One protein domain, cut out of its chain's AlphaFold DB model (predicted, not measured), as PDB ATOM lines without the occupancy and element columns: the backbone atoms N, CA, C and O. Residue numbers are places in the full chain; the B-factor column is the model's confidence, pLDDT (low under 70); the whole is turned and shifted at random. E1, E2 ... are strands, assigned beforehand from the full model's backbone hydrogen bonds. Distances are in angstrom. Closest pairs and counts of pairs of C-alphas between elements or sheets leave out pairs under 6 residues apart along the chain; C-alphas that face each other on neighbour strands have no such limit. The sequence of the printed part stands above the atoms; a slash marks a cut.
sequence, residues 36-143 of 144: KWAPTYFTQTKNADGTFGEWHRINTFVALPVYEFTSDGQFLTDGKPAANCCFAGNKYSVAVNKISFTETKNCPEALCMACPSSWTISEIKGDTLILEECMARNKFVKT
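Overview. This is residues 36 to 143 of the 144 residues of an uncharacterized protein of Arcicella aurantiaca (UniProt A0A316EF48). One sheet of eight strands curls round like part of a barrel, nearly closed, with its edge strands E3 and E4 coming near each other at Phe 75 and Lys 91. Long loops join E1 to E2, E3 to E4 and E5 to E6, and the last of these reaches far out from the body. The printed part has 108 residues, with no named helix and eight strands, E1 to E8 along the chain; the sheet's order is E3, E2, E1, E8, E7, E6, E5, E4, all antiparallel. The class is all strand, with 47 of the 108 residues in named elements. The whole is compact, with a radius of gyration of the C-alphas of 13.7 A and spans of 34 by 33 by 31 A.

Arrangement. The sheet is strongly twisted and curled; the way across it turns by 149 degrees. It is a folded sheet, bent back on itself into two leaves: E3, residues 75 to 77, and E2, residues 67 to 69, face E8, residues 136 to 142, E7, residues 128 to 133, E6, residues 118 to 125, E5, residues 98 to 102, and E4, residues 91 to 95, with E1, residues 36 to 45, as the hinge. Two meanders, in which each strand is the antiparallel neighbour of the one before, are E1 E2 E3 and E4 E5 E6 E7 E8. E1 bends by 70 degrees at residue 41, and its pairing is staggered: residues 36 to 37 pair with E2, where N 37 and O 67 are 2.7 A apart, and residues 37 to 45 with E8, where N 38 and O 141 are 2.8 A apart. E6 bends by 50 degrees at residue 122; N 119 and O 99 of E5 are 2.9 A apart, and N 132 of E7 and O 120 are 2.8 A apart. Between E4 and E5, a hairpin, N 93 and O 100 are 2.9 A apart. The closest C-alphas of the edge strands E3 and E4, those of Phe 75 and Lys 91, are 5.3 A apart.

Along the chain. E1 is the longest strand by residues, 23.6 A from C-alpha 36 at (-36.740, -8.343, -34.809) to C-alpha 45. E6 measures 20.7 A, E8 19.3 A and E7 15.9 A. E8 ends at C-alpha 142, (-33.563, -12.378, -37.500).

Size, cuts and confidence. The C-alphas of Glu 109 and Gly 126 are the two farthest apart, 40.7 A. The printed part has no cut. The long links are residues 46 to 66, 78 to 90 and 103 to 117. Confidence is under 70 at residues 60 to 62; the mean pLDDT of the printed part is 91.2.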
ATOM      1  N   LYS A  36     -36.236  -8.902 -33.559       97.88
ATOM      2  CA  LYS A  36     -36.740  -8.343 -34.809       97.88
ATOM      3  C   LYS A  36     -36.524  -9.331 -35.955       97.88
ATOM      4  O   LYS A  36     -35.471  -9.964 -36.047       97.88
ATOM      5  N   TRP A  37     -37.516  -9.451 -36.825       97.81
ATOM      6  CA  TRP A  37     -37.620 -10.471 -37.860       97.81
ATOM      7  C   TRP A  37     -38.017  -9.819 -39.181       97.81
ATOM      8  O   TRP A  37     -39.152  -9.379 -39.362       97.81
ATOM      9  N   ALA A  38     -37.067  -9.747 -40.108       96.44
ATOM     10  CA  ALA A  38     -37.296  -9.207 -41.438       96.44
ATOM     11  C   ALA A  38     -37.896 -10.282 -42.358       96.44
ATOM     12  O   ALA A  38     -37.435 -11.428 -42.349       96.44
ATOM     13  N   PRO A  39     -38.897  -9.945 -43.182       95.25
ATOM     14  CA  PRO A  39     -39.478 -10.888 -44.126       95.25
ATOM     15  C   PRO A  39     -38.469 -11.244 -45.220       95.25
ATOM     16  O   PRO A  39     -37.788 -10.389 -45.781       95.25
ATOM     17  N   THR A  40     -38.408 -12.524 -45.581       94.88
ATOM     18  CA  THR A  40     -37.622 -12.982 -46.744       94.88
ATOM     19  C   THR A  40     -38.418 -12.926 -48.052       94.88
ATOM     20  O   THR A  40     -37.861 -13.165 -49.125       94.88
ATOM     21  N   TYR A  41     -39.721 -12.629 -47.954       93.38
ATOM     22  CA  TYR A  41     -40.716 -12.658 -49.033       93.38
ATOM     23  C   TYR A  41     -40.928 -14.032 -49.675       93.38
ATOM     24  O   TYR A  41     -41.501 -14.121 -50.758       93.38
ATOM     25  N   PHE A  42     -40.497 -15.106 -49.014       94.88
ATOM     26  CA  PHE A  42     -40.912 -16.462 -49.351       94.88
ATOM     27  C   PHE A  42     -42.162 -16.833 -48.561       94.88
ATOM     28  O   PHE A  42     -42.189 -16.672 -47.336       94.88
ATOM     29  N   THR A  43     -43.163 -17.361 -49.263       94.75
ATOM     30  CA  THR A  43     -44.422 -17.819 -48.675       94.75
ATOM     31  C   THR A  43     -44.844 -19.184 -49.231       94.75
ATOM     32  O   THR A  43     -44.438 -19.570 -50.330       94.75
ATOM     33  N   GLN A  44     -45.639 -19.923 -48.459       96.19
ATOM     34  CA  GLN A  44     -46.402 -21.089 -48.908       96.19
ATOM     35  C   GLN A  44     -47.873 -20.847 -48.603       96.19
ATOM     36  O   GLN A  44     -48.207 -20.435 -47.494       96.19
ATOM     37  N   THR A  45     -48.757 -21.179 -49.536       94.25
ATOM     38  CA  THR A  45     -50.203 -21.161 -49.294       94.25
ATOM     39  C   THR A  45     -50.667 -22.544 -48.853       94.25
ATOM     40  O   THR A  45     -50.186 -23.566 -49.352       94.25
ATOM     41  N   LYS A  46     -51.597 -22.569 -47.903       94.19
ATOM     42  CA  LYS A  46     -52.262 -23.780 -47.441       94.19
ATOM     43  C   LYS A  46     -53.284 -24.228 -48.484       94.19
ATOM     44  O   LYS A  46     -54.167 -23.463 -48.865       94.19
ATOM     45  N   ASN A  47     -53.149 -25.463 -48.942       94.50
ATOM     46  CA  ASN A  47     -54.071 -26.116 -49.858       94.50
ATOM     47  C   ASN A  47     -55.378 -26.493 -49.139       94.50
ATOM     48  O   ASN A  47     -55.451 -26.519 -47.909       94.50
ATOM     49  N   ALA A  48     -56.411 -26.839 -49.912       92.88
ATOM     50  CA  ALA A  48     -57.710 -27.253 -49.374       92.88
ATOM     51  C   ALA A  48     -57.647 -28.542 -48.529       92.88
ATOM     52  O   ALA A  48     -58.476 -28.738 -47.646       92.88
ATOM     53  N   ASP A  49     -56.651 -29.399 -48.770       94.81
ATOM     54  CA  ASP A  49     -56.386 -30.615 -47.991       94.81
ATOM     55  C   ASP A  49     -55.600 -30.352 -46.688       94.81
ATOM     56  O   ASP A  49     -55.307 -31.277 -45.933       94.81
ATOM     57  N   GLY A  50     -55.256 -29.089 -46.409       91.19
ATOM     58  CA  GLY A  50     -54.508 -28.669 -45.227       91.19
ATOM     59  C   GLY A  50     -52.984 -28.752 -45.360       91.19
ATOM     60  O   GLY A  50     -52.287 -28.313 -44.442       91.19
ATOM     61  N   THR A  51     -52.454 -29.264 -46.474       96.00
ATOM     62  CA  THR A  51     -51.011 -29.282 -46.756       96.00
ATOM     63  C   THR A  51     -50.511 -27.907 -47.196       96.00
ATOM     64  O   THR A  51     -51.291 -27.041 -47.590       96.00
ATOM     65  N   PHE A  52     -49.197 -27.683 -47.137       96.00
ATOM     66  CA  PHE A  52     -48.578 -26.476 -47.685       96.00
ATOM     67  C   PHE A  52     -47.968 -26.774 -49.050       96.00
ATOM     68  O   PHE A  52     -47.245 -27.758 -49.200       96.00
ATOM     69  N   GLY A  53     -48.260 -25.911 -50.026       95.88
ATOM     70  CA  GLY A  53     -47.675 -25.984 -51.363       95.88
ATOM     71  C   GLY A  53     -46.192 -25.600 -51.397       95.88
ATOM     72  O   GLY A  53     -45.522 -25.481 -50.371       95.88
ATOM     73  N   GLU A  54     -45.658 -25.379 -52.593       97.31
ATOM     74  CA  GLU A  54     -44.255 -24.999 -52.762       97.31
ATOM     75  C   GLU A  54     -43.957 -23.577 -52.262       97.31
ATOM     76  O   GLU A  54     -44.799 -22.671 -52.299       97.31
ATOM     77  N   TRP A  55     -42.716 -23.376 -51.812       96.81
ATOM     78  CA  TRP A  55     -42.207 -22.045 -51.508       96.81
ATOM     79  C   TRP A  55     -42.120 -21.221 -52.784       96.81
ATOM     80  O   TRP A  55     -41.420 -21.590 -53.724       96.81
ATOM     81  N   HIS A  56     -42.745 -20.054 -52.777       93.81
ATOM     82  CA  HIS A  56     -42.617 -19.084 -53.853       93.81
ATOM     83  C   HIS A  56     -42.296 -17.708 -53.281       93.81
ATOM     84  O   HIS A  56     -42.592 -17.401 -52.124       93.81
ATOM     85  N   ARG A  57     -41.630 -16.884 -54.091       92.69
ATOM     86  CA  ARG A  57     -41.316 -15.502 -53.734       92.69
ATOM     87  C   ARG A  57     -42.462 -14.597 -54.175       92.69
ATOM     88  O   ARG A  57     -42.868 -14.658 -55.332       92.69
ATOM     89  N   ILE A  58     -42.942 -13.738 -53.282       88.62
ATOM     90  CA  ILE A  58     -43.943 -12.716 -53.615       88.62
ATOM     91  C   ILE A  58     -43.272 -11.401 -54.023       88.62
ATOM     92  O   ILE A  58     -42.283 -10.979 -53.422       88.62
ATOM     93  N   ASN A  59     -43.829 -10.736 -55.038       76.75
ATOM     94  CA  ASN A  59     -43.403  -9.400 -55.454       76.75
ATOM     95  C   ASN A  59     -44.227  -8.336 -54.711       76.75
ATOM     96  O   ASN A  59     -45.384  -8.106 -55.043       76.75
ATOM     97  N   THR A  60     -43.602  -7.768 -53.676       61.47
ATOM     98  CA  THR A  60     -43.718  -6.463 -52.974       61.47
ATOM     99  C   THR A  60     -44.980  -5.577 -52.990       61.47
ATOM    100  O   THR A  60     -44.990  -4.615 -52.229       61.47
ATOM    101  N   PHE A  61     -46.054  -5.833 -53.741       53.94
ATOM    102  CA  PHE A  61     -47.290  -5.036 -53.617       53.94
ATOM    103  C   PHE A  61     -48.038  -5.296 -52.298       53.94
ATOM    104  O   PHE A  61     -48.844  -4.472 -51.877       53.94
ATOM    105  N   VAL A  62     -47.717  -6.400 -51.615       59.44
ATOM    106  CA  VAL A  62     -48.126  -6.692 -50.235       59.44
ATOM    107  C   VAL A  62     -46.851  -6.919 -49.428       59.44
ATOM    108  O   VAL A  62     -46.412  -8.050 -49.225       59.44
ATOM    109  N   ALA A  63     -46.165  -5.832 -49.074       71.50
ATOM    110  CA  ALA A  63     -44.977  -5.917 -48.240       71.50
ATOM    111  C   ALA A  63     -45.382  -6.460 -46.862       71.50
ATOM    112  O   ALA A  63     -46.078  -5.787 -46.105       71.50
ATOM    113  N   LEU A  64     -44.965  -7.689 -46.549       86.88
ATOM    114  CA  LEU A  64     -44.950  -8.152 -45.164       86.88
ATOM    115  C   LEU A  64     -44.101  -7.156 -44.356       86.88
ATOM    116  O   LEU A  64     -43.043  -6.753 -44.851       86.88
ATOM    117  N   PRO A  65     -44.547  -6.722 -43.170       91.50
ATOM    118  CA  PRO A  65     -43.770  -5.805 -42.351       91.50
ATOM    119  C   PRO A  65     -42.643  -6.556 -41.630       91.50
ATOM    120  O   PRO A  65     -42.625  -7.789 -41.560       91.50
ATOM    121  N   VAL A  66     -41.704  -5.809 -41.057       94.88
ATOM    122  CA  VAL A  66     -40.774  -6.350 -40.063       94.88
ATOM    123  C   VAL A  66     -41.554  -6.618 -38.781       94.88
ATOM    124  O   VAL A  66     -42.237  -5.730 -38.272       94.88
ATOM    125  N   TYR A  67     -41.428  -7.825 -38.242       96.94
ATOM    126  CA  TYR A  67     -42.029  -8.199 -36.964       96.94
ATOM    127  C   TYR A  67     -41.045  -8.031 -35.823       96.94
ATOM    128  O   TYR A  67     -39.867  -8.350 -35.955       96.94
ATOM    129  N   GLU A  68     -41.531  -7.578 -34.676       97.69
ATOM    130  CA  GLU A  68     -40.749  -7.497 -33.452       97.69
ATOM    131  C   GLU A  68     -41.541  -8.078 -32.287       97.69
ATOM    132  O   GLU A  68     -42.650  -7.643 -31.987       97.69
ATOM    133  N   PHE A  69     -40.937  -9.066 -31.636       97.31
ATOM    134  CA  PHE A  69     -41.424  -9.683 -30.411       97.31
ATOM    135  C   PHE A  69     -40.518  -9.213 -29.276       97.31
ATOM    136  O   PHE A  69     -39.335  -9.561 -29.248       97.31
ATOM    137  N   THR A  70     -41.023  -8.382 -28.371       97.12
ATOM    138  CA  THR A  70     -40.216  -7.823 -27.280       97.12
ATOM    139  C   THR A  70     -40.236  -8.728 -26.047       97.12
ATOM    140  O   THR A  70     -41.183  -9.473 -25.805       97.12
ATOM    141  N   SER A  71     -39.197  -8.658 -25.212       96.00
ATOM    142  CA  SER A  71     -39.105  -9.484 -23.997       96.00
ATOM    143  C   SER A  71     -40.191  -9.195 -22.954       96.00
ATOM    144  O   SER A  71     -40.439 -10.037 -22.097       96.00
ATOM    145  N   ASP A  72     -40.822  -8.021 -23.004       95.62
ATOM    146  CA  ASP A  72     -41.941  -7.622 -22.143       95.62
ATOM    147  C   ASP A  72     -43.324  -7.968 -22.737       95.62
ATOM    148  O   ASP A  72     -44.349  -7.598 -22.166       95.62
ATOM    149  N   GLY A  73     -43.369  -8.710 -23.851       96.06
ATOM    150  CA  GLY A  73     -44.606  -9.250 -24.421       96.06
ATOM    151  C   GLY A  73     -45.337  -8.313 -25.386       96.06
ATOM    152  O   GLY A  73     -46.526  -8.519 -25.633       96.06
ATOM    153  N   GLN A  74     -44.661  -7.303 -25.939       97.44
ATOM    154  CA  GLN A  74     -45.201  -6.437 -26.992       97.44
ATOM    155  C   GLN A  74     -44.927  -7.031 -28.372       97.44
ATOM    156  O   GLN A  74     -43.852  -7.567 -28.647       97.44
ATOM    157  N   PHE A  75     -45.904  -6.896 -29.259       97.00
ATOM    158  CA  PHE A  75     -45.773  -7.211 -30.669       97.00
ATOM    159  C   PHE A  75     -45.828  -5.921 -31.485       97.00
ATOM    160  O   PHE A  75     -46.799  -5.162 -31.405       97.00
ATOM    161  N   LEU A  76     -44.777  -5.671 -32.265       96.75
ATOM    162  CA  LEU A  76     -44.664  -4.493 -33.118       96.75
ATOM    163  C   LEU A  76     -44.526  -4.904 -34.586       96.75
ATOM    164  O   LEU A  76     -43.889  -5.907 -34.916       96.75
ATOM    165  N   THR A  77     -45.088  -4.084 -35.466       94.56
ATOM    166  CA  THR A  77     -44.868  -4.145 -36.911       94.56
ATOM    167  C   THR A  77     -44.193  -2.859 -37.368       94.56
ATOM    168  O   THR A  77     -44.644  -1.758 -37.048       94.56
ATOM    169  N   ASP A  78     -43.054  -2.982 -38.050       93.75
ATOM    170  CA  ASP A  78     -42.219  -1.849 -38.484       93.75
ATOM    171  C   ASP A  78     -41.926  -0.836 -37.353       93.75
ATOM    172  O   ASP A  78     -41.937   0.383 -37.544       93.75
ATOM    173  N   GLY A  79     -41.695  -1.352 -36.139       95.12
ATOM    174  CA  GLY A  79     -41.405  -0.558 -34.940       95.12
ATOM    175  C   GLY A  79     -42.606   0.192 -34.348       95.12
ATOM    176  O   GLY A  79     -42.417   1.066 -33.504       95.12
ATOM    177  N   LYS A  80     -43.836  -0.114 -34.778       95.19
ATOM    178  CA  LYS A  80     -45.079   0.488 -34.275       95.19
ATOM    179  C   LYS A  80     -45.991  -0.570 -33.646       95.19
ATOM    180  O   LYS A  80     -45.891  -1.736 -34.018       95.19
ATOM    181  N   PRO A  81     -46.901  -0.186 -32.729       94.75
ATOM    182  CA  PRO A  81     -47.887  -1.111 -32.171       94.75
ATOM    183  C   PRO A  81     -48.651  -1.860 -33.273       94.75
ATOM    184  O   PRO A  81     -49.185  -1.237 -34.192       94.75
ATOM    185  N   ALA A  82     -48.662  -3.192 -33.189       92.75
ATOM    186  CA  ALA A  82     -49.121  -4.067 -34.266       92.75
ATOM    187  C   ALA A  82     -50.642  -4.255 -34.350       92.75
ATOM    188  O   ALA A  82     -51.122  -4.817 -35.339       92.75
ATOM    189  N   ALA A  83     -51.402  -3.839 -33.326       91.44
ATOM    190  CA  ALA A  83     -52.831  -4.113 -33.252       91.44
ATOM    191  C   ALA A  83     -53.560  -3.620 -34.498       91.44
ATOM    192  O   ALA A  83     -53.619  -2.422 -34.791       91.44
ATOM    193  N   ASN A  84     -54.186  -4.558 -35.197       85.38
ATOM    194  CA  ASN A  84     -55.047  -4.246 -36.319       85.38
ATOM    195  C   ASN A  84     -56.398  -4.955 -36.182       85.38
ATOM    196  O   ASN A  84     -56.695  -5.595 -35.172       85.38
ATOM    197  N   CYS A  85     -57.249  -4.730 -37.178       81.06
ATOM    198  CA  CYS A  85     -58.638  -5.167 -37.183       81.06
ATOM    199  C   CYS A  85     -58.808  -6.677 -37.352       81.06
ATOM    200  O   CYS A  85     -59.807  -7.232 -36.907       81.06
ATOM    201  N   CYS A  86     -57.875  -7.320 -38.051       78.75
ATOM    202  CA  CYS A  86     -58.084  -8.660 -38.579       78.75
ATOM    203  C   CYS A  86     -57.139  -9.687 -37.970       78.75
ATOM    204  O   CYS A  86     -57.543 -10.825 -37.742       78.75
ATOM    205  N   PHE A  87     -55.894  -9.306 -37.693       73.88
ATOM    206  CA  PHE A  87     -54.830 -10.234 -37.339       73.88
ATOM    207  C   PHE A  87     -53.888  -9.593 -36.319       73.88
ATOM    208  O   PHE A  87     -53.367  -8.517 -36.561       73.88
ATOM    209  N   ALA A  88     -53.603 -10.282 -35.218       87.06
ATOM    210  CA  ALA A  88     -52.705  -9.830 -34.150       87.06
ATOM    211  C   ALA A  88     -53.118  -8.543 -33.392       87.06
ATOM    212  O   ALA A  88     -53.763  -7.619 -33.888       87.06
ATOM    213  N   GLY A  89     -52.746  -8.521 -32.116       92.38
ATOM    214  CA  GLY A  89     -52.930  -7.410 -31.186       92.38
ATOM    215  C   GLY A  89     -51.581  -6.848 -30.741       92.38
ATOM    216  O   GLY A  89     -50.537  -7.326 -31.182       92.38
ATOM    217  N   ASN A  90     -51.590  -5.834 -29.876       95.88
ATOM    218  CA  ASN A  90     -50.353  -5.187 -29.412       95.88
ATOM    219  C   ASN A  90     -49.522  -6.066 -28.481       95.88
ATOM    220  O   ASN A  90     -48.327  -5.829 -28.330       95.88
ATOM    221  N   LYS A  91     -50.138  -7.065 -27.849       96.31
ATOM    222  CA  LYS A  91     -49.463  -7.970 -26.925       96.31
ATOM    223  C   LYS A  91     -49.512  -9.395 -27.418       96.31
ATOM    224  O   LYS A  91     -50.463  -9.797 -28.092       96.31
ATOM    225  N   TYR A  92     -48.501 -10.163 -27.034       95.88
ATOM    226  CA  TYR A  92     -48.415 -11.573 -27.363       95.88
ATOM    227  C   TYR A  92     -47.977 -12.420 -26.169       95.88
ATOM    228  O   TYR A  92     -47.318 -11.957 -25.238       95.88
ATOM    229  N   SER A  93     -48.323 -13.700 -26.227       94.94
ATOM    230  CA  SER A  93     -47.741 -14.747 -25.398       94.94
ATOM    231  C   SER A  93     -47.447 -15.974 -26.253       94.94
ATOM    232  O   SER A  93     -48.085 -16.194 -27.285       94.94
ATOM    233  N   VAL A  94     -46.460 -16.768 -25.836       94.25
ATOM    234  CA  VAL A  94     -46.075 -18.001 -26.528       94.25
ATOM    235  C   VAL A  94     -46.272 -19.175 -25.590       94.25
ATOM    236  O   VAL A  94     -45.757 -19.172 -24.474       94.25
ATOM    237  N   ALA A  95     -46.998 -20.184 -26.056       92.12
ATOM    238  CA  ALA A  95     -47.130 -21.459 -25.369       92.12
ATOM    239  C   ALA A  95     -46.915 -22.590 -26.373       92.12
ATOM    240  O   ALA A  95     -47.614 -22.666 -27.387       92.12
ATOM    241  N   VAL A  96     -45.951 -23.468 -26.081       88.50
ATOM    242  CA  VAL A  96     -45.507 -24.554 -26.970       88.50
ATOM    243  C   VAL A  96     -44.994 -23.988 -28.300       88.50
ATOM    244  O   VAL A  96     -43.845 -23.573 -28.394       88.50
ATOM    245  N   ASN A  97     -45.852 -23.917 -29.312       93.50
ATOM    246  CA  ASN A  97     -45.564 -23.376 -30.635       93.50
ATOM    247  C   ASN A  97     -46.652 -22.406 -31.116       93.50
ATOM    248  O   ASN A  97     -46.700 -22.083 -32.298       93.50
ATOM    249  N   LYS A  98     -47.550 -21.959 -30.234       94.19
ATOM    250  CA  LYS A  98     -48.624 -21.027 -30.578       94.19
ATOM    251  C   LYS A  98     -48.339 -19.649 -30.012       94.19
ATOM    252  O   LYS A  98     -47.993 -19.520 -28.839       94.19
ATOM    253  N   ILE A  99     -48.528 -18.637 -30.850       95.00
ATOM    254  CA  ILE A  99     -48.490 -17.226 -30.484       95.00
ATOM    255  C   ILE A  99     -49.934 -16.764 -30.346       95.00
ATOM    256  O   ILE A  99     -50.678 -16.746 -31.326       95.00
ATOM    257  N   SER A 100     -50.333 -16.411 -29.132       93.81
ATOM    258  CA  SER A 100     -51.648 -15.841 -28.851       93.81
ATOM    259  C   SER A 100     -51.517 -14.335 -28.731       93.81
ATOM    260  O   SER A 100     -50.602 -13.859 -28.063       93.81
ATOM    261  N   PHE A 101     -52.442 -13.593 -29.336       93.94
ATOM    262  CA  PHE A 101     -52.431 -12.136 -29.278       93.94
ATOM    263  C   PHE A 101     -53.570 -11.582 -28.428       93.94
ATOM    264  O   PHE A 101     -54.679 -12.115 -28.417       93.94
ATOM    265  N   THR A 102     -53.295 -10.475 -27.746       92.56
ATOM    266  CA  THR A 102     -54.271  -9.699 -26.972       92.56
ATOM    267  C   THR A 102     -54.135  -8.212 -27.296       92.56
ATOM    268  O   THR A 102     -53.208  -7.804 -27.994       92.56
ATOM    269  N   GLU A 103     -55.085  -7.395 -26.831       92.81
ATOM    270  CA  GLU A 103     -55.164  -5.963 -27.175       92.81
ATOM    271  C   GLU A 103     -55.317  -5.740 -28.690       92.81
ATOM    272  O   GLU A 103     -54.576  -4.984 -29.316       92.81
ATOM    273  N   THR A 104     -56.273  -6.450 -29.293       89.69
ATOM    274  CA  THR A 104     -56.659  -6.277 -30.699       89.69
ATOM    275  C   THR A 104     -57.487  -5.009 -30.893       89.69
ATOM    276  O   THR A 104     -58.116  -4.494 -29.962       89.69
ATOM    277  N   LYS A 105     -57.508  -4.487 -32.123       89.75
ATOM    278  CA  LYS A 105     -58.327  -3.323 -32.466       89.75
ATOM    279  C   LYS A 105     -59.717  -3.786 -32.896       89.75
ATOM    280  O   LYS A 105     -59.843  -4.548 -33.848       89.75
ATOM    281  N   ASN A 106     -60.763  -3.298 -32.232       84.81
ATOM    282  CA  ASN A 106     -62.133  -3.558 -32.669       84.81
ATOM    283  C   ASN A 106     -62.467  -2.701 -33.900       84.81
ATOM    284  O   ASN A 106     -62.351  -1.476 -33.852       84.81
ATOM    285  N   CYS A 107     -62.884  -3.346 -34.986       86.31
ATOM    286  CA  CYS A 107     -63.230  -2.693 -36.244       86.31
ATOM    287  C   CYS A 107     -64.540  -3.288 -36.784       86.31
ATOM    288  O   CYS A 107     -64.494  -4.187 -37.621       86.31
ATOM    289  N   PRO A 108     -65.707  -2.814 -36.316       84.44
ATOM    290  CA  PRO A 108     -67.004  -3.410 -36.657       84.44
ATOM    291  C   PRO A 108     -67.351  -3.331 -38.151       84.44
ATOM    292  O   PRO A 108     -68.160  -4.115 -38.634       84.44
ATOM    293  N   GLU A 109     -66.731  -2.408 -38.886       88.62
ATOM    294  CA  GLU A 109     -66.943  -2.217 -40.326       88.62
ATOM    295  C   GLU A 109     -65.913  -2.967 -41.194       88.62
ATOM    296  O   GLU A 109     -66.018  -2.969 -42.420       88.62
ATOM    297  N   ALA A 110     -64.901  -3.602 -40.590       84.06
ATOM    298  CA  ALA A 110     -63.873  -4.321 -41.333       84.06
ATOM    299  C   ALA A 110     -64.336  -5.746 -41.673       84.06
ATOM    300  O   ALA A 110     -64.636  -6.550 -40.791       84.06
ATOM    301  N   LEU A 111     -64.326  -6.091 -42.962       83.94
ATOM    302  CA  LEU A 111     -64.535  -7.463 -43.425       83.94
ATOM    303  C   LEU A 111     -63.206  -8.222 -43.387       83.94
ATOM    304  O   LEU A 111     -62.440  -8.225 -44.349       83.94
ATOM    305  N   CYS A 112     -62.924  -8.849 -42.250       80.19
ATOM    306  CA  CYS A 112     -61.738  -9.675 -42.078       80.19
ATOM    307  C   CYS A 112     -61.979 -11.100 -42.581       80.19
ATOM    308  O   CYS A 112     -63.046 -11.681 -42.376       80.19
ATOM    309  N   MET A 113     -60.959 -11.692 -43.203       79.81
ATOM    310  CA  MET A 113     -60.960 -13.129 -43.462       79.81
ATOM    311  C   MET A 113     -61.010 -13.878 -42.126       79.81
ATOM    312  O   MET A 113     -60.334 -13.493 -41.172       79.81
ATOM    313  N   ALA A 114     -61.797 -14.954 -42.064       77.25
ATOM    314  CA  ALA A 114     -61.833 -15.822 -40.896       77.25
ATOM    315  C   ALA A 114     -60.467 -16.498 -40.717       77.25
ATOM    316  O   ALA A 114     -60.128 -17.440 -41.432       77.25
ATOM    317  N   CYS A 115     -59.688 -16.004 -39.760       79.56
ATOM    318  CA  CYS A 115     -58.409 -16.577 -39.381       79.56
ATOM    319  C   CYS A 115     -58.407 -16.982 -37.912       79.56
ATOM    320  O   CYS A 115     -59.094 -16.355 -37.100       79.56
ATOM    321  N   PRO A 116     -57.602 -17.988 -37.537       80.75
ATOM    322  CA  PRO A 116     -57.335 -18.256 -36.137       80.75
ATOM    323  C   PRO A 116     -56.793 -17.001 -35.442       80.75
ATOM    324  O   PRO A 116     -55.947 -16.293 -35.984       80.75
ATOM    325  N   SER A 117     -57.220 -16.767 -34.202       80.19
ATOM    326  CA  SER A 117     -56.726 -15.676 -33.344       80.19
ATOM    327  C   SER A 117     -55.291 -15.886 -32.837       80.19
ATOM    328  O   SER A 117     -54.797 -15.122 -32.008       80.19
ATOM    329  N   SER A 118     -54.625 -16.936 -33.315       90.62
ATOM    330  CA  SER A 118     -53.267 -17.313 -32.945       90.62
ATOM    331  C   SER A 118     -52.462 -17.665 -34.186       90.62
ATOM    332  O   SER A 118     -53.010 -18.135 -35.185       90.62
ATOM    333  N   TRP A 119     -51.155 -17.450 -34.109       94.38
ATOM    334  CA  TRP A 119     -50.206 -17.909 -35.119       94.38
ATOM    335  C   TRP A 119     -49.485 -19.152 -34.629       94.38
ATOM    336  O   TRP A 119     -49.380 -19.386 -33.424       94.38
ATOM    337  N   THR A 120     -48.973 -19.952 -35.560       95.38
ATOM    338  CA  THR A 120     -48.183 -21.139 -35.219       95.38
ATOM    339  C   THR A 120     -46.734 -20.949 -35.651       95.38
ATOM    340  O   THR A 120     -46.448 -20.668 -36.811       95.38
ATOM    341  N   ILE A 121     -45.804 -21.142 -34.723       96.56
ATOM    342  CA  ILE A 121     -44.372 -21.245 -34.984       96.56
ATOM    343  C   ILE A 121     -44.144 -22.615 -35.619       96.56
ATOM    344  O   ILE A 121     -44.162 -23.642 -34.939       96.56
ATOM    345  N   SER A 122     -43.986 -22.635 -36.940       95.81
ATOM    346  CA  SER A 122     -43.742 -23.874 -37.684       95.81
ATOM    347  C   SER A 122     -42.296 -24.330 -37.528       95.81
ATOM    348  O   SER A 122     -42.033 -25.521 -37.393       95.81
ATOM    349  N   GLU A 123     -41.359 -23.383 -37.533       95.38
ATOM    350  CA  GLU A 123     -39.936 -23.654 -37.361       95.38
ATOM    351  C   GLU A 123     -39.235 -22.438 -36.757       95.38
ATOM    352  O   GLU A 123     -39.528 -21.295 -37.117       95.38
ATOM    353  N   ILE A 124     -38.259 -22.699 -35.892       93.94
ATOM    354  CA  ILE A 124     -37.215 -21.741 -35.547       93.94
ATOM    355  C   ILE A 124     -35.857 -22.443 -35.578       93.94
ATOM    356  O   ILE A 124     -35.642 -23.469 -34.928       93.94
ATOM    357  N   LYS A 125     -34.928 -21.916 -36.369       93.81
ATOM    358  CA  LYS A 125     -33.612 -22.528 -36.545       93.81
ATOM    359  C   LYS A 125     -32.566 -21.460 -36.818       93.81
ATOM    360  O   LYS A 125     -32.546 -20.859 -37.890       93.81
ATOM    361  N   GLY A 126     -31.683 -21.240 -35.843       92.75
ATOM    362  CA  GLY A 126     -30.719 -20.139 -35.888       92.75
ATOM    363  C   GLY A 126     -31.444 -18.804 -36.059       92.75
ATOM    364  O   GLY A 126     -32.348 -18.489 -35.289       92.75
ATOM    365  N   ASP A 127     -31.095 -18.074 -37.115       96.12
ATOM    366  CA  ASP A 127     -31.716 -16.792 -37.460       96.12
ATOM    367  C   ASP A 127     -32.946 -16.938 -38.370       96.12
ATOM    368  O   ASP A 127     -33.417 -15.945 -38.903       96.12
ATOM    369  N   THR A 128     -33.477 -18.143 -38.596       97.12
ATOM    370  CA  THR A 128     -34.676 -18.352 -39.429       97.12
ATOM    371  C   THR A 128     -35.904 -18.623 -38.570       97.12
ATOM    372  O   THR A 128     -35.864 -19.471 -37.680       97.12
ATOM    373  N   LEU A 129     -37.008 -17.946 -38.892       97.50
ATOM    374  CA  LEU A 129     -38.331 -18.160 -38.309       97.50
ATOM    375  C   LEU A 129     -39.342 -18.431 -39.424       97.50
ATOM    376  O   LEU A 129     -39.381 -17.706 -40.419       97.50
ATOM    377  N   ILE A 130     -40.174 -19.456 -39.254       97.69
ATOM    378  CA  ILE A 130     -41.311 -19.734 -40.135       97.69
ATOM    379  C   ILE A 130     -42.592 -19.650 -39.311       97.69
ATOM    380  O   ILE A 130     -42.801 -20.447 -38.392       97.69
ATOM    381  N   LEU A 131     -43.449 -18.695 -39.663       96.56
ATOM    382  CA  LEU A 131     -44.749 -18.492 -39.031       96.56
ATOM    383  C   LEU A 131     -45.855 -18.960 -39.965       96.56
ATOM    384  O   LEU A 131     -45.854 -18.618 -41.141       96.56
ATOM    385  N   GLU A 132     -46.793 -19.733 -39.431       95.25
ATOM    386  CA  GLU A 132     -48.082 -20.001 -40.057       95.25
ATOM    387  C   GLU A 132     -49.093 -18.969 -39.549       95.25
ATOM    388  O   GLU A 132     -49.446 -18.941 -38.365       95.25
ATOM    389  N   GLU A 133     -49.532 -18.122 -40.470       91.62
ATOM    390  CA  GLU A 133     -50.456 -17.017 -40.276       91.62
ATOM    391  C   GLU A 133     -51.651 -17.254 -41.201       91.62
ATOM    392  O   GLU A 133     -51.507 -17.263 -42.426       91.62
ATOM    393  N   CYS A 134     -52.847 -17.457 -40.641       88.25
ATOM    394  CA  CYS A 134     -54.040 -17.763 -41.435       88.25
ATOM    395  C   CYS A 134     -53.845 -18.983 -42.366       88.25
ATOM    396  O   CYS A 134     -53.751 -20.123 -41.914       88.25
ATOM    397  N   MET A 135     -53.804 -18.723 -43.676       89.81
ATOM    398  CA  MET A 135     -53.690 -19.688 -44.767       89.81
ATOM    399  C   MET A 135     -52.296 -19.664 -45.405       89.81
ATOM    400  O   MET A 135     -52.117 -20.209 -46.492       89.81
ATOM    401  N   ALA A 136     -51.318 -19.011 -44.776       92.19
ATOM    402  CA  ALA A 136     -49.980 -18.847 -45.317       92.19
ATOM    403  C   ALA A 136     -48.899 -19.222 -44.300       92.19
ATOM    404  O   ALA A 136     -49.066 -19.039 -43.097       92.19
ATOM    405  N   ARG A 137     -47.765 -19.719 -44.798       96.00
ATOM    406  CA  ARG A 137     -46.508 -19.784 -44.050       96.00
ATOM    407  C   ARG A 137     -45.534 -18.779 -44.610       96.00
ATOM    408  O   ARG A 137     -45.208 -18.854 -45.788       96.00
ATOM    409  N   ASN A 138     -45.029 -17.899 -43.764       95.88
ATOM    410  CA  ASN A 138     -44.082 -16.865 -44.147       95.88
ATOM    411  C   ASN A 138     -42.733 -17.123 -43.487       95.88
ATOM    412  O   ASN A 138     -42.653 -17.517 -42.321       95.88
ATOM    413  N   LYS A 139     -41.662 -16.908 -44.252       96.94
ATOM    414  CA  LYS A 139     -40.289 -17.069 -43.773       96.94
ATOM    415  C   LYS A 139     -39.668 -15.716 -43.452       96.94
ATOM    416  O   LYS A 139     -39.635 -14.820 -44.303       96.94
ATOM    417  N   PHE A 140     -39.086 -15.623 -42.267       97.31
ATOM    418  CA  PHE A 140     -38.403 -14.450 -41.745       97.31
ATOM    419  C   PHE A 140     -36.961 -14.779 -41.370       97.31
ATOM    420  O   PHE A 140     -36.616 -15.931 -41.094       97.31
ATOM    421  N   VAL A 141     -36.133 -13.740 -41.338       97.44
ATOM    422  CA  VAL A 141     -34.757 -13.790 -40.857       97.44
ATOM    423  C   VAL A 141     -34.570 -12.812 -39.702       97.44
ATOM    424  O   VAL A 141     -35.074 -11.689 -39.749       97.44
ATOM    425  N   LYS A 142     -33.859 -13.224 -38.654       97.19
ATOM    426  CA  LYS A 142     -33.563 -12.378 -37.500       97.19
ATOM    427  C   LYS A 142     -32.672 -11.217 -37.935       97.19
ATOM    428  O   LYS A 142     -31.657 -11.422 -38.600       97.19
ATOM    429  N   THR A 143     -33.047  -9.994 -37.581       94.75
ATOM    430  CA  THR A 143     -32.188  -8.827 -37.800       94.75
ATOM    431  C   THR A 143     -31.229  -8.681 -36.624       94.75
ATOM    432  O   THR A 143     -31.624  -8.897 -35.477       94.75
TER     433      THR A 143